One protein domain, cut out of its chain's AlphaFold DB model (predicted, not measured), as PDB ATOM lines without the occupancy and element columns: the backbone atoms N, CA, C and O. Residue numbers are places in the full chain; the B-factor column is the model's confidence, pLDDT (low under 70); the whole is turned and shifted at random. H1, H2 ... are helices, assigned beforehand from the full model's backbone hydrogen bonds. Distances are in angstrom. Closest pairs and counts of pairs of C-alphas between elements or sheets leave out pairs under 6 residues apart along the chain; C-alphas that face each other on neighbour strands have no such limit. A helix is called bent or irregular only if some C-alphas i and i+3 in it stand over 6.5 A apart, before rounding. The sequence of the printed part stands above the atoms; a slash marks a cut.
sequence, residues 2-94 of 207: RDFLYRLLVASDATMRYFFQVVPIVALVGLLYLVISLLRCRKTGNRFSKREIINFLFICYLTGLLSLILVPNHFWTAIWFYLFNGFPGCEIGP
ATOM      1  N   ARG A   2     -33.245 -42.187  66.636       85.12
ATOM      2  CA  ARG A   2     -32.766 -43.377  65.898       85.12
ATOM      3  C   ARG A   2     -33.607 -44.639  66.150       85.12
ATOM      4  O   ARG A   2     -34.081 -45.233  65.192       85.12
ATOM      5  N   ASP A   3     -33.875 -44.980  67.409       84.12
ATOM      6  CA  ASP A   3     -34.611 -46.214  67.750       84.12
ATOM      7  C   ASP A   3     -36.076 -46.194  67.295       84.12
ATOM      8  O   ASP A   3     -36.629 -47.219  66.906       84.12
ATOM      9  N   PHE A   4     -36.705 -45.015  67.297       86.56
ATOM     10  CA  PHE A   4     -38.057 -44.834  66.771       86.56
ATOM     11  C   PHE A   4     -38.094 -45.049  65.252       86.56
ATOM     12  O   PHE A   4     -38.930 -45.801  64.757       86.56
ATOM     13  N   LEU A   5     -37.151 -44.445  64.518       84.38
ATOM     14  CA  LEU A   5     -37.040 -44.617  63.068       84.38
ATOM     15  C   LEU A   5     -36.723 -46.066  62.690       84.38
ATOM     16  O   LEU A   5     -37.289 -46.577  61.731       84.38
ATOM     17  N   TYR A   6     -35.881 -46.748  63.467       85.25
ATOM     18  CA  TYR A   6     -35.598 -48.166  63.260       85.25
ATOM     19  C   TYR A   6     -36.859 -49.027  63.401       85.25
ATOM     20  O   TYR A   6     -37.162 -49.848  62.533       85.25
ATOM     21  N   ARG A   7     -37.646 -48.801  64.463       86.38
ATOM     22  CA  ARG A   7     -38.912 -49.520  64.667       86.38
ATOM     23  C   ARG A   7     -39.892 -49.295  63.520       86.38
ATOM     24  O   ARG A   7     -40.556 -50.236  63.110       86.38
ATOM     25  N   LEU A   8     -39.944 -48.075  62.995       85.50
ATOM     26  CA  LEU A   8     -40.857 -47.699  61.922       85.50
ATOM     27  C   LEU A   8     -40.429 -48.227  60.542       85.50
ATOM     28  O   LEU A   8     -41.268 -48.649  59.759       85.50
ATOM     29  N   LEU A   9     -39.132 -48.176  60.229       84.06
ATOM     30  CA  LEU A   9     -38.609 -48.468  58.888       84.06
ATOM     31  C   LEU A   9     -38.159 -49.921  58.718       84.06
ATOM     32  O   LEU A   9     -38.057 -50.393  57.586       84.06
ATOM     33  N   VAL A  10     -37.868 -50.626  59.812       82.31
ATOM     34  CA  VAL A  10     -37.295 -51.980  59.776       82.31
ATOM     35  C   VAL A  10     -38.156 -52.985  60.542       82.31
ATOM     36  O   VAL A  10     -38.403 -54.071  60.025       82.31
ATOM     37  N   ALA A  11     -38.650 -52.638  61.735       79.81
ATOM     38  CA  ALA A  11     -39.287 -53.608  62.639       79.81
ATOM     39  C   ALA A  11     -40.832 -53.610  62.643       79.81
ATOM     40  O   ALA A  11     -41.428 -54.375  63.399       79.81
ATOM     41  N   SER A  12     -41.491 -52.767  61.843       80.31
ATOM     42  CA  SER A  12     -42.958 -52.726  61.741       80.31
ATOM     43  C   SER A  12     -43.514 -53.915  60.948       80.31
ATOM     44  O   SER A  12     -42.758 -54.639  60.294       80.31
ATOM     45  N   ASP A  13     -44.838 -54.105  60.954       83.44
ATOM     46  CA  ASP A  13     -45.508 -55.087  60.094       83.44
ATOM     47  C   ASP A  13     -45.212 -54.826  58.608       83.44
ATOM     48  O   ASP A  13     -44.851 -53.716  58.216       83.44
ATOM     49  N   ALA A  14     -45.331 -55.863  57.775       75.31
ATOM     50  CA  ALA A  14     -44.880 -55.809  56.387       75.31
ATOM     51  C   ALA A  14     -45.542 -54.676  55.584       75.31
ATOM     52  O   ALA A  14     -44.844 -53.935  54.894       75.31
ATOM     53  N   THR A  15     -46.858 -54.504  55.715       74.69
ATOM     54  CA  THR A  15     -47.621 -53.498  54.967       74.69
ATOM     55  C   THR A  15     -47.233 -52.083  55.386       74.69
ATOM     56  O   THR A  15     -46.908 -51.254  54.532       74.69
ATOM     57  N   MET A  16     -47.188 -51.806  56.692       80.31
ATOM     58  CA  MET A  16     -46.766 -50.491  57.186       80.31
ATOM     59  C   MET A  16     -45.301 -50.210  56.874       80.31
ATOM     60  O   MET A  16     -44.950 -49.078  56.539       80.31
ATOM     61  N   ARG A  17     -44.446 -51.235  56.927       87.06
ATOM     62  CA  ARG A  17     -43.017 -51.099  56.642       87.06
ATOM     63  C   ARG A  17     -42.790 -50.566  55.235       87.06
ATOM     64  O   ARG A  17     -42.090 -49.570  55.082       87.06
ATOM     65  N   TYR A  18     -43.421 -51.159  54.221       82.81
ATOM     66  CA  TYR A  18     -43.290 -50.675  52.843       82.81
ATOM     67  C   TYR A  18     -43.762 -49.229  52.686       82.81
ATOM     68  O   TYR A  18     -43.098 -48.440  52.016       82.81
ATOM     69  N   PHE A  19     -44.861 -48.851  53.340       84.56
ATOM     70  CA  PHE A  19     -45.351 -47.476  53.299       84.56
ATOM     71  C   PHE A  19     -44.345 -46.492  53.913       84.56
ATOM     72  O   PHE A  19     -43.930 -45.531  53.261       84.56
ATOM     73  N   PHE A  20     -43.896 -46.745  55.146       88.75
ATOM     74  CA  PHE A  20     -42.990 -45.840  55.852       88.75
ATOM     75  C   PHE A  20     -41.602 -45.765  55.224       88.75
ATOM     76  O   PHE A  20     -40.987 -44.702  55.260       88.75
ATOM     77  N   GLN A  21     -41.122 -46.841  54.601       90.50
ATOM     78  CA  GLN A  21     -39.842 -46.846  53.890       90.50
ATOM     79  C   GLN A  21     -39.800 -45.863  52.716       90.50
ATOM     80  O   GLN A  21     -38.734 -45.326  52.412       90.50
ATOM     81  N   VAL A  22     -40.950 -45.599  52.088       90.25
ATOM     82  CA  VAL A  22     -41.069 -44.718  50.919       90.25
ATOM     83  C   VAL A  22     -41.249 -43.246  51.314       90.25
ATOM     84  O   VAL A  22     -40.831 -42.346  50.581       90.25
ATOM     85  N   VAL A  23     -41.809 -42.974  52.499       91.81
ATOM     86  CA  VAL A  23     -42.101 -41.612  52.986       91.81
ATOM     87  C   VAL A  23     -40.877 -40.678  52.971       91.81
ATOM     88  O   VAL A  23     -41.017 -39.567  52.455       91.81
ATOM     89  N   PRO A  24     -39.677 -41.066  53.453       91.94
ATOM     90  CA  PRO A  24     -38.502 -40.192  53.418       91.94
ATOM     91  C   PRO A  24     -38.095 -39.771  52.000       91.94
ATOM     92  O   PRO A  24     -37.704 -38.625  51.783       91.94
ATOM     93  N   ILE A  25     -38.229 -40.671  51.026       92.25
ATOM     94  CA  ILE A  25     -37.867 -40.416  49.625       92.25
ATOM     95  C   ILE A  25     -38.873 -39.455  48.998       92.25
ATOM     96  O   ILE A  25     -38.490 -38.472  48.363       92.25
ATOM     97  N   VAL A  26     -40.166 -39.691  49.235       94.88
ATOM     98  CA  VAL A  26     -41.242 -38.796  48.794       94.88
ATOM     99  C   VAL A  26     -41.079 -37.406  49.405       94.88
ATOM    100  O   VAL A  26     -41.213 -36.409  48.697       94.88
ATOM    101  N   ALA A  27     -40.738 -37.324  50.693       94.25
ATOM    102  CA  ALA A  27     -40.494 -36.058  51.375       94.25
ATOM    103  C   ALA A  27     -39.292 -35.312  50.779       94.25
ATOM    104  O   ALA A  27     -39.385 -34.108  50.539       94.25
ATOM    105  N   LEU A  28     -38.197 -36.020  50.483       94.81
ATOM    106  CA  LEU A  28     -37.011 -35.439  49.856       94.81
ATOM    107  C   LEU A  28     -37.331 -34.875  48.463       94.81
ATOM    108  O   LEU A  28     -37.064 -33.703  48.198       94.81
ATOM    109  N   VAL A  29     -37.947 -35.674  47.586       95.94
ATOM    110  CA  VAL A  29     -38.306 -35.245  46.221       95.94
ATOM    111  C   VAL A  29     -39.339 -34.115  46.250       95.94
ATOM    112  O   VAL A  29     -39.215 -33.136  45.509       95.94
ATOM    113  N   GLY A  30     -40.325 -34.204  47.141       95.12
ATOM    114  CA  GLY A  30     -41.317 -33.156  47.354       95.12
ATOM    115  C   GLY A  30     -40.680 -31.837  47.799       95.12
ATOM    116  O   GLY A  30     -40.992 -30.786  47.236       95.12
ATOM    117  N   LEU A  31     -39.757 -31.877  48.764       94.75
ATOM    118  CA  LEU A  31     -39.042 -30.691  49.238       94.75
ATOM    119  C   LEU A  31     -38.217 -30.051  48.117       94.75
ATOM    120  O   LEU A  31     -38.276 -28.835  47.938       94.75
ATOM    121  N   LEU A  32     -37.503 -30.856  47.323       95.38
ATOM    122  CA  LEU A  32     -36.757 -30.369  46.159       95.38
ATOM    123  C   LEU A  32     -37.678 -29.655  45.161       95.38
ATOM    124  O   LEU A  32     -37.369 -28.545  44.725       95.38
ATOM    125  N   TYR A  33     -38.837 -30.240  44.845       95.00
ATOM    126  CA  TYR A  33     -39.821 -29.585  43.983       95.00
ATOM    127  C   TYR A  33     -40.318 -28.262  44.580       95.00
ATOM    128  O   TYR A  33     -40.397 -27.261  43.862       95.00
ATOM    129  N   LEU A  34     -40.621 -28.223  45.883       92.94
ATOM    130  CA  LEU A  34     -41.058 -26.998  46.554       92.94
ATOM    131  C   LEU A  34     -39.993 -25.906  46.461       92.94
ATOM    132  O   LEU A  34     -40.311 -24.797  46.037       92.94
ATOM    133  N   VAL A  35     -38.731 -26.221  46.756       93.56
ATOM    134  CA  VAL A  35     -37.619 -25.269  46.625       93.56
ATOM    135  C   VAL A  35     -37.529 -24.738  45.193       93.56
ATOM    136  O   VAL A  35     -37.521 -23.525  44.990       93.56
ATOM    137  N   ILE A  36     -37.554 -25.616  44.186       92.31
ATOM    138  CA  ILE A  36     -37.509 -25.215  42.771       92.31
ATOM    139  C   ILE A  36     -38.696 -24.312  42.407       92.31
ATOM    140  O   ILE A  36     -38.520 -23.304  41.719       92.31
ATOM    141  N   SER A  37     -39.903 -24.651  42.866       89.38
ATOM    142  CA  SER A  37     -41.112 -23.871  42.588       89.38
ATOM    143  C   SER A  37     -41.054 -22.482  43.229       89.38
ATOM    144  O   SER A  37     -41.294 -21.489  42.546       89.38
ATOM    145  N   LEU A  38     -40.609 -22.380  44.485       89.62
ATOM    146  CA  LEU A  38     -40.453 -21.111  45.197       89.62
ATOM    147  C   LEU A  38     -39.381 -20.225  44.554       89.62
ATOM    148  O   LEU A  38     -39.581 -19.018  44.404       89.62
ATOM    149  N   LEU A  39     -38.264 -20.812  44.117       90.25
ATOM    150  CA  LEU A  39     -37.225 -20.091  43.378       90.25
ATOM    151  C   LEU A  39     -37.743 -19.576  42.027       90.25
ATOM    152  O   LEU A  39     -37.420 -18.454  41.632       90.25
ATOM    153  N   ARG A  40     -38.580 -20.353  41.329       88.12
ATOM    154  CA  ARG A  40     -39.211 -19.939  40.066       88.12
ATOM    155  C   ARG A  40     -40.200 -18.793  40.273       88.12
ATOM    156  O   ARG A  40     -40.148 -17.826  39.513       88.12
ATOM    157  N   CYS A  41     -41.038 -18.865  41.306       87.81
ATOM    158  CA  CYS A  41     -41.935 -17.780  41.710       87.81
ATOM    159  C   CYS A  41     -41.152 -16.490  41.986       87.81
ATOM    160  O   CYS A  41     -41.480 -15.442  41.440       87.81
ATOM    161  N   ARG A  42     -40.049 -16.575  42.746       86.31
ATOM    162  CA  ARG A  42     -39.184 -15.415  43.025       86.31
ATOM    163  C   ARG A  42     -38.568 -14.812  41.762       86.31
ATOM    164  O   ARG A  42     -38.567 -13.596  41.629       86.31
ATOM    165  N   LYS A  43     -38.079 -15.636  40.827       85.75
ATOM    166  CA  LYS A  43     -37.477 -15.154  39.567       85.75
ATOM    167  C   LYS A  43     -38.486 -14.530  38.602       85.75
ATOM    168  O   LYS A  43     -38.134 -13.617  37.873       85.75
ATOM    169  N   THR A  44     -39.713 -15.043  38.569       80.81
ATOM    170  CA  THR A  44     -40.764 -14.573  37.648       80.81
ATOM    171  C   THR A  44     -41.659 -13.490  38.251       80.81
ATOM    172  O   THR A  44     -42.505 -12.954  37.548       80.81
ATOM    173  N   GLY A  45     -41.515 -13.189  39.548       79.19
ATOM    174  CA  GLY A  45     -42.414 -12.293  40.286       79.19
ATOM    175  C   GLY A  45     -43.822 -12.863  40.517       79.19
ATOM    176  O   GLY A  45     -44.658 -12.206  41.135       79.19
ATOM    177  N   ASN A  46     -44.098 -14.086  40.052       82.75
ATOM    178  CA  ASN A  46     -45.399 -14.730  40.199       82.75
ATOM    179  C   ASN A  46     -45.601 -15.284  41.612       82.75
ATOM    180  O   ASN A  46     -44.673 -15.780  42.253       82.75
ATOM    181  N   ARG A  47     -46.849 -15.255  42.086       83.62
ATOM    182  CA  ARG A  47     -47.234 -15.884  43.356       83.62
ATOM    183  C   ARG A  47     -47.414 -17.388  43.194       83.62
ATOM    184  O   ARG A  47     -47.827 -17.862  42.139       83.62
ATOM    185  N   PHE A  48     -47.187 -18.102  44.292       86.50
ATOM    186  CA  PHE A  48     -47.514 -19.516  44.400       86.50
ATOM    187  C   PHE A  48     -49.023 -19.722  44.211       86.50
ATOM    188  O   PHE A  48     -49.858 -19.100  44.869       86.50
ATOM    189  N   SER A  49     -49.364 -20.575  43.265       89.94
ATOM    190  CA  SER A  49     -50.685 -20.792  42.700       89.94
ATOM    191  C   SER A  49     -51.208 -22.182  43.054       89.94
ATOM    192  O   SER A  49     -50.468 -23.112  43.384       89.94
ATOM    193  N   LYS A  50     -52.521 -22.368  42.886       89.62
ATOM    194  CA  LYS A  50     -53.164 -23.686  43.030       89.62
ATOM    195  C   LYS A  50     -52.519 -24.744  42.130       89.62
ATOM    196  O   LYS A  50     -52.533 -25.927  42.463       89.62
ATOM    197  N   ARG A  51     -51.950 -24.331  40.994       89.12
ATOM    198  CA  ARG A  51     -51.330 -25.245  40.042       89.12
ATOM    199  C   ARG A  51     -50.044 -25.860  40.585       89.12
ATOM    200  O   ARG A  51     -49.821 -27.049  40.366       89.12
ATOM    201  N   GLU A  52     -49.229 -25.096  41.310       91.19
ATOM    202  CA  GLU A  52     -48.014 -25.637  41.923       91.19
ATOM    203  C   GLU A  52     -48.328 -26.624  43.045       91.19
ATOM    204  O   GLU A  52     -47.636 -27.633  43.136       91.19
ATOM    205  N   ILE A  53     -49.404 -26.404  43.811       92.75
ATOM    206  CA  ILE A  53     -49.886 -27.359  44.825       92.75
ATOM    207  C   ILE A  53     -50.286 -28.684  44.170       92.75
ATOM    208  O   ILE A  53     -49.852 -29.746  44.607       92.75
ATOM    209  N   ILE A  54     -51.085 -28.634  43.101       93.38
ATOM    210  CA  ILE A  54     -51.524 -29.840  42.383       93.38
ATOM    211  C   ILE A  54     -50.317 -30.592  41.809       93.38
ATOM    212  O   ILE A  54     -50.229 -31.808  41.952       93.38
ATOM    213  N   ASN A  55     -49.373 -29.878  41.190       93.62
ATOM    214  CA  ASN A  55     -48.151 -30.481  40.666       93.62
ATOM    215  C   ASN A  55     -47.284 -31.089  41.786       93.62
ATOM    216  O   ASN A  55     -46.753 -32.177  41.599       93.62
ATOM    217  N   PHE A  56     -47.158 -30.423  42.940       95.00
ATOM    218  CA  PHE A  56     -46.446 -30.954  44.107       95.00
ATOM    219  C   PHE A  56     -47.072 -32.269  44.579       95.00
ATOM    220  O   PHE A  56     -46.374 -33.273  44.682       95.00
ATOM    221  N   LEU A  57     -48.394 -32.289  44.783       95.88
ATOM    222  CA  LEU A  57     -49.120 -33.500  45.176       95.88
ATOM    223  C   LEU A  57     -48.944 -34.618  44.145       95.88
ATOM    224  O   LEU A  57     -48.726 -35.767  44.519       95.88
ATOM    225  N   PHE A  58     -48.990 -34.279  42.855       96.12
ATOM    226  CA  PHE A  58     -48.772 -35.234  41.774       96.12
ATOM    227  C   PHE A  58     -47.357 -35.812  41.776       96.12
ATOM    228  O   PHE A  58     -47.206 -37.017  41.613       96.12
ATOM    229  N   ILE A  59     -46.331 -34.999  42.023       95.75
ATOM    230  CA  ILE A  59     -44.940 -35.461  42.094       95.75
ATOM    231  C   ILE A  59     -44.713 -36.340  43.322       95.75
ATOM    232  O   ILE A  59     -44.101 -37.398  43.194       95.75
ATOM    233  N   CYS A  60     -45.234 -35.954  44.489       96.00
ATOM    234  CA  CYS A  60     -45.155 -36.776  45.694       96.00
ATOM    235  C   CYS A  60     -45.831 -38.136  45.480       96.00
ATOM    236  O   CYS A  60     -45.245 -39.175  45.780       96.00
ATOM    237  N   TYR A  61     -47.032 -38.127  44.893       95.94
ATOM    238  CA  TYR A  61     -47.760 -39.340  44.536       95.94
ATOM    239  C   TYR A  61     -46.985 -40.208  43.540       95.94
ATOM    240  O   TYR A  61     -46.781 -41.388  43.808       95.94
ATOM    241  N   LEU A  62     -46.512 -39.638  42.425       95.12
ATOM    242  CA  LEU A  62     -45.752 -40.376  41.414       95.12
ATOM    243  C   LEU A  62     -44.467 -40.965  41.989       95.12
ATOM    244  O   LEU A  62     -44.138 -42.102  41.685       95.12
ATOM    245  N   THR A  63     -43.762 -40.219  42.839       95.12
ATOM    246  CA  THR A  63     -42.546 -40.708  43.498       95.12
ATOM    247  C   THR A  63     -42.864 -41.916  44.374       95.12
ATOM    248  O   THR A  63     -42.174 -42.928  44.290       95.12
ATOM    249  N   GLY A  64     -43.937 -41.841  45.167       94.00
ATOM    250  CA  GLY A  64     -44.376 -42.960  45.997       94.00
ATOM    251  C   GLY A  64     -44.789 -44.171  45.165       94.00
ATOM    252  O   GLY A  64     -44.319 -45.277  45.410       94.00
ATOM    253  N   LEU A  65     -45.603 -43.950  44.132       93.12
ATOM    254  CA  LEU A  65     -46.081 -44.985  43.220       93.12
ATOM    255  C   LEU A  65     -44.920 -45.694  42.508       93.12
ATOM    256  O   LEU A  65     -44.828 -46.916  42.544       93.12
ATOM    257  N   LEU A  66     -44.000 -44.939  41.904       92.31
ATOM    258  CA  LEU A  66     -42.827 -45.497  41.225       92.31
ATOM    259  C   LEU A  66     -41.918 -46.240  42.206       92.31
ATOM    260  O   LEU A  66     -41.396 -47.294  41.865       92.31
ATOM    261  N   SER A  67     -41.770 -45.737  43.430       91.25
ATOM    262  CA  SER A  67     -40.995 -46.401  44.478       91.25
ATOM    263  C   SER A  67     -41.630 -47.704  44.973       91.25
ATOM    264  O   SER A  67     -40.919 -48.550  45.507       91.25
ATOM    265  N   LEU A  68     -42.947 -47.870  44.839       87.19
ATOM    266  CA  LEU A  68     -43.644 -49.115  45.174       87.19
ATOM    267  C   LEU A  68     -43.640 -50.110  44.010       87.19
ATOM    268  O   LEU A  68     -43.604 -51.317  44.247       87.19
ATOM    269  N   ILE A  69     -43.678 -49.616  42.771       88.31
ATOM    270  CA  ILE A  69     -43.805 -50.434  41.556       88.31
ATOM    271  C   ILE A  69     -42.446 -50.847  40.986       88.31
ATOM    272  O   ILE A  69     -42.250 -52.012  40.665       88.31
ATOM    273  N   LEU A  70     -41.510 -49.906  40.837       86.38
ATOM    274  CA  LEU A  70     -40.252 -50.119  40.106       86.38
ATOM    275  C   LEU A  70     -39.098 -50.588  40.988       86.38
ATOM    276  O   LEU A  70     -37.985 -50.775  40.501       86.38
ATOM    277  N   VAL A  71     -39.338 -50.741  42.286       88.88
ATOM    278  CA  VAL A  71     -38.305 -51.142  43.232       88.88
ATOM    279  C   VAL A  71     -38.437 -52.637  43.539       88.88
ATOM    280  O   VAL A  71     -39.529 -53.072  43.922       88.88
ATOM    281  N   PRO A  72     -37.344 -53.417  43.420       87.94
ATOM    282  CA  PRO A  72     -37.359 -54.848  43.698       87.94
ATOM    283  C   PRO A  72     -37.776 -55.165  45.131       87.94
ATOM    284  O   PRO A  72     -37.603 -54.362  46.057       87.94
ATOM    285  N   ASN A  73     -38.280 -56.380  45.330       85.50
ATOM    286  CA  ASN A  73     -38.658 -56.856  46.656       85.50
ATOM    287  C   ASN A  73     -37.465 -56.747  47.624       85.50
ATOM    288  O   ASN A  73     -36.319 -57.002  47.262       85.50
ATOM    289  N   HIS A  74     -37.740 -56.327  48.861       88.38
ATOM    290  CA  HIS A  74     -36.753 -56.118  49.932       88.38
ATOM    291  C   HIS A  74     -35.680 -55.036  49.711       88.38
ATOM    292  O   HIS A  74     -34.941 -54.758  50.652       88.38
ATOM    293  N   PHE A  75     -35.632 -54.343  48.570       90.25
ATOM    294  CA  PHE A  75     -34.615 -53.317  48.291       90.25
ATOM    295  C   PHE A  75     -34.531 -52.226  49.372       90.25
ATOM    296  O   PHE A  75     -33.477 -52.018  49.972       90.25
ATOM    297  N   TRP A  76     -35.651 -51.561  49.688       90.56
ATOM    298  CA  TRP A  76     -35.659 -50.520  50.723       90.56
ATOM    299  C   TRP A  76     -35.348 -51.081  52.105       90.56
ATOM    300  O   TRP A  76     -34.662 -50.433  52.890       90.56
ATOM    301  N   THR A  77     -35.809 -52.299  52.393       90.31
ATOM    302  CA  THR A  77     -35.524 -52.960  53.670       90.31
ATOM    303  C   THR A  77     -34.027 -53.214  53.822       90.31
ATOM    304  O   THR A  77     -33.477 -52.890  54.871       90.31
ATOM    305  N   ALA A  78     -33.355 -53.692  52.772       90.62
ATOM    306  CA  ALA A  78     -31.912 -53.906  52.764       90.62
ATOM    307  C   ALA A  78     -31.145 -52.596  53.004       90.62
ATOM    308  O   ALA A  78     -30.257 -52.553  53.856       90.62
ATOM    309  N   ILE A  79     -31.532 -51.511  52.320       90.88
ATOM    310  CA  ILE A  79     -30.904 -50.190  52.482       90.88
ATOM    311  C   ILE A  79     -31.090 -49.662  53.903       90.88
ATOM    312  O   ILE A  79     -30.111 -49.316  54.562       90.88
ATOM    313  N   TRP A  80     -32.330 -49.597  54.394       91.19
ATOM    314  CA  TRP A  80     -32.604 -49.062  55.726       91.19
ATOM    315  C   TRP A  80     -31.924 -49.893  56.808       91.19
ATOM    316  O   TRP A  80     -31.300 -49.330  57.707       91.19
ATOM    317  N   PHE A  81     -31.969 -51.221  56.696       91.06
ATOM    318  CA  PHE A  81     -31.279 -52.102  57.625       91.06
ATOM    319  C   PHE A  81     -29.769 -51.840  57.633       91.06
ATOM    320  O   PHE A  81     -29.192 -51.684  58.710       91.06
ATOM    321  N   TYR A  82     -29.141 -51.742  56.457       92.19
ATOM    322  CA  TYR A  82     -27.712 -51.464  56.338       92.19
ATOM    323  C   TYR A  82     -27.341 -50.115  56.963       92.19
ATOM    324  O   TYR A  82     -26.388 -50.034  57.732       92.19
ATOM    325  N   LEU A  83     -28.131 -49.068  56.712       91.31
ATOM    326  CA  LEU A  83     -27.902 -47.739  57.287       91.31
ATOM    327  C   LEU A  83     -27.980 -47.729  58.821       91.31
ATOM    328  O   LEU A  83     -27.248 -46.978  59.465       91.31
ATOM    329  N   PHE A  84     -28.855 -48.539  59.423       91.12
ATOM    330  CA  PHE A  84     -28.988 -48.592  60.880       91.12
ATOM    331  C   PHE A  84     -27.976 -49.516  61.561       91.12
ATOM    332  O   PHE A  84     -27.541 -49.186  62.669       91.12
ATOM    333  N   ASN A  85     -27.623 -50.642  60.932       91.00
ATOM    334  CA  ASN A  85     -26.842 -51.717  61.553       91.00
ATOM    335  C   ASN A  85     -25.391 -51.816  61.049       91.00
ATOM    336  O   ASN A  85     -24.559 -52.402  61.732       91.00
ATOM    337  N   GLY A  86     -25.068 -51.245  59.884       91.62
ATOM    338  CA  GLY A  86     -23.725 -51.267  59.291       91.62
ATOM    339  C   GLY A  86     -23.358 -52.559  58.548       91.62
ATOM    340  O   GLY A  86     -22.227 -52.695  58.090       91.62
ATOM    341  N   PHE A  87     -24.291 -53.504  58.410       90.06
ATOM    342  CA  PHE A  87     -24.111 -54.764  57.682       90.06
ATOM    343  C   PHE A  87     -25.405 -55.152  56.941       90.06
ATOM    344  O   PHE A  87     -26.483 -54.672  57.309       90.06
ATOM    345  N   PRO A  88     -25.335 -55.970  55.872       88.62
ATOM    346  CA  PRO A  88     -26.523 -56.375  55.122       88.62
ATOM    347  C   PRO A  88     -27.393 -57.325  55.958       88.62
ATOM    348  O   PRO A  88     -26.908 -58.332  56.463       88.62
ATOM    349  N   GLY A  89     -28.679 -56.996  56.117       83.06
ATOM    350  CA  GLY A  89     -29.627 -57.801  56.907       83.06
ATOM    351  C   GLY A  89     -30.533 -58.719  56.095       83.06
ATOM    352  O   GLY A  89     -31.100 -59.657  56.646       83.06
ATOM    353  N   CYS A  90     -30.701 -58.448  54.801       85.75
ATOM    354  CA  CYS A  90     -31.476 -59.282  53.891       85.75
ATOM    355  C   CYS A  90     -30.957 -59.143  52.461       85.75
ATOM    356  O   CYS A  90     -30.394 -58.109  52.090       85.75
ATOM    357  N   GLU A  91     -31.191 -60.174  51.658       87.19
ATOM    358  CA  GLU A  91     -30.938 -60.126  50.224       87.19
ATOM    359  C   GLU A  91     -32.049 -59.352  49.509       87.19
ATOM    360  O   GLU A  91     -33.208 -59.328  49.935       87.19
ATOM    361  N   ILE A  92     -31.675 -58.681  48.422       88.31
ATOM    362  CA  ILE A  92     -32.627 -58.050  47.510       88.31
ATOM    363  C   ILE A  92     -33.234 -59.167  46.657       88.31
ATOM    364  O   ILE A  92     -32.527 -60.088  46.254       88.31
ATOM    365  N   GLY A  93     -34.540 -59.095  46.396       84.19
ATOM    366  CA  GLY A  93     -35.229 -60.079  45.565       84.19
ATOM    367  C   GLY A  93     -34.606 -60.211  44.167       84.19
ATOM    368  O   GLY A  93     -33.960 -59.274  43.687       84.19
ATOM    369  N   PRO A  94     -34.798 -61.364  43.501       88.19
ATOM    370  CA  PRO A  94     -34.237 -61.597  42.179       88.19
ATOM    371  C   PRO A  94     -34.780 -60.577  41.180       88.19
ATOM    372  O   PRO A  94     -35.957 -60.233  41.204       88.19
TER     373      PRO A  94
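AT A GLANCE: This is residues 2 to 94 of the 207 residues of the protein "VanZ domain-containing protein" of Flavonifractor sp. An306 (UniProt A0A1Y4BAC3). A long helical hairpin of H2b and H3 makes an arm, and at the end away from its turn a small head is made by H1, H2a and H4, which gives the whole an elongated outline. H2 is one bent helix, with its short arm H2a in the head and its long arm H2b in the hairpin, and residues 86 to 94 fold back alongside H4. The printed part has 93 residues with four named helices in the order H1, H2, H3, H4 and no named strand, and the class is all helix. The whole is loose, with a radius of gyration of the C-alphas of 16.6 A and spans of 50 by 26 by 20 A.

HOW THE PARTS SIT: H1, residues 2 to 9, touches H2a, residues 14 to 21, at a steep tilt of 57 degrees, opposite ways; their closest C-alphas, those of Leu 9 and Gln 21, are 5.4 A apart. By its hydrogen bonds H2, residues 14 to 44, was assigned as one helix, but it is bent, with C-alphas 21 and 24 6.8 A apart. Its arms H2a and H2b, residues 24 to 44, stand at a shallow tilt of 32 degrees. H2b and H3, residues 50 to 69, form a helical hairpin and touch at a shallow tilt of 27 degrees, opposite ways; their closest C-alphas are those of Val 26 and Cys 60, at 5.4 A. H2a and H3 are close but not clearly touching, with the C-alphas of Tyr 18 and Leu 68 closest at 7.8 A. H4, residues 75 to 85, touches H2a, with the C-alphas of Gln 21 and Trp 76 closest at 6.4 A, and is only just about perpendicular to it at 73 degrees. H1 and H4 only just touch, with 3 pairs of C-alphas within 8 A, the closest those of Leu 9 and Trp 80 at 6.8 A; they run opposite ways at a shallow tilt of 16 degrees. The helix packing is part aligned, part crossed: of these four touching pairs, two are at a shallow tilt. H3 and H4 are apart, as are H2b and H4. In H1, H2a, H2b, H3 and H4 every O i to N i+4 pair is within hydrogen-bond range.

IN THESE COORDINATES: H1 begins at C-alpha 2, (-32.766, -43.377, 65.898). H2b measures 30.2 A from first to last C-alpha and ends at C-alpha 44, (-40.764, -14.573, 37.648). H3 measures 28.4 A, and H4 measures 15.5 A and ends at C-alpha 85, (-26.842, -51.717, 61.553). The short H1 and H2a measure 10.4 A and 10.6 A.

THE WHOLE: The two C-alphas farthest apart, those of Gly 45 and Glu 91, are 50.2 A apart. The printed part has no cut, and the links H1 to H2, H2 to H3 and H3 to H4 are tight. The mean pLDDT of the printed part is 89.1, and no printed residue is under 70.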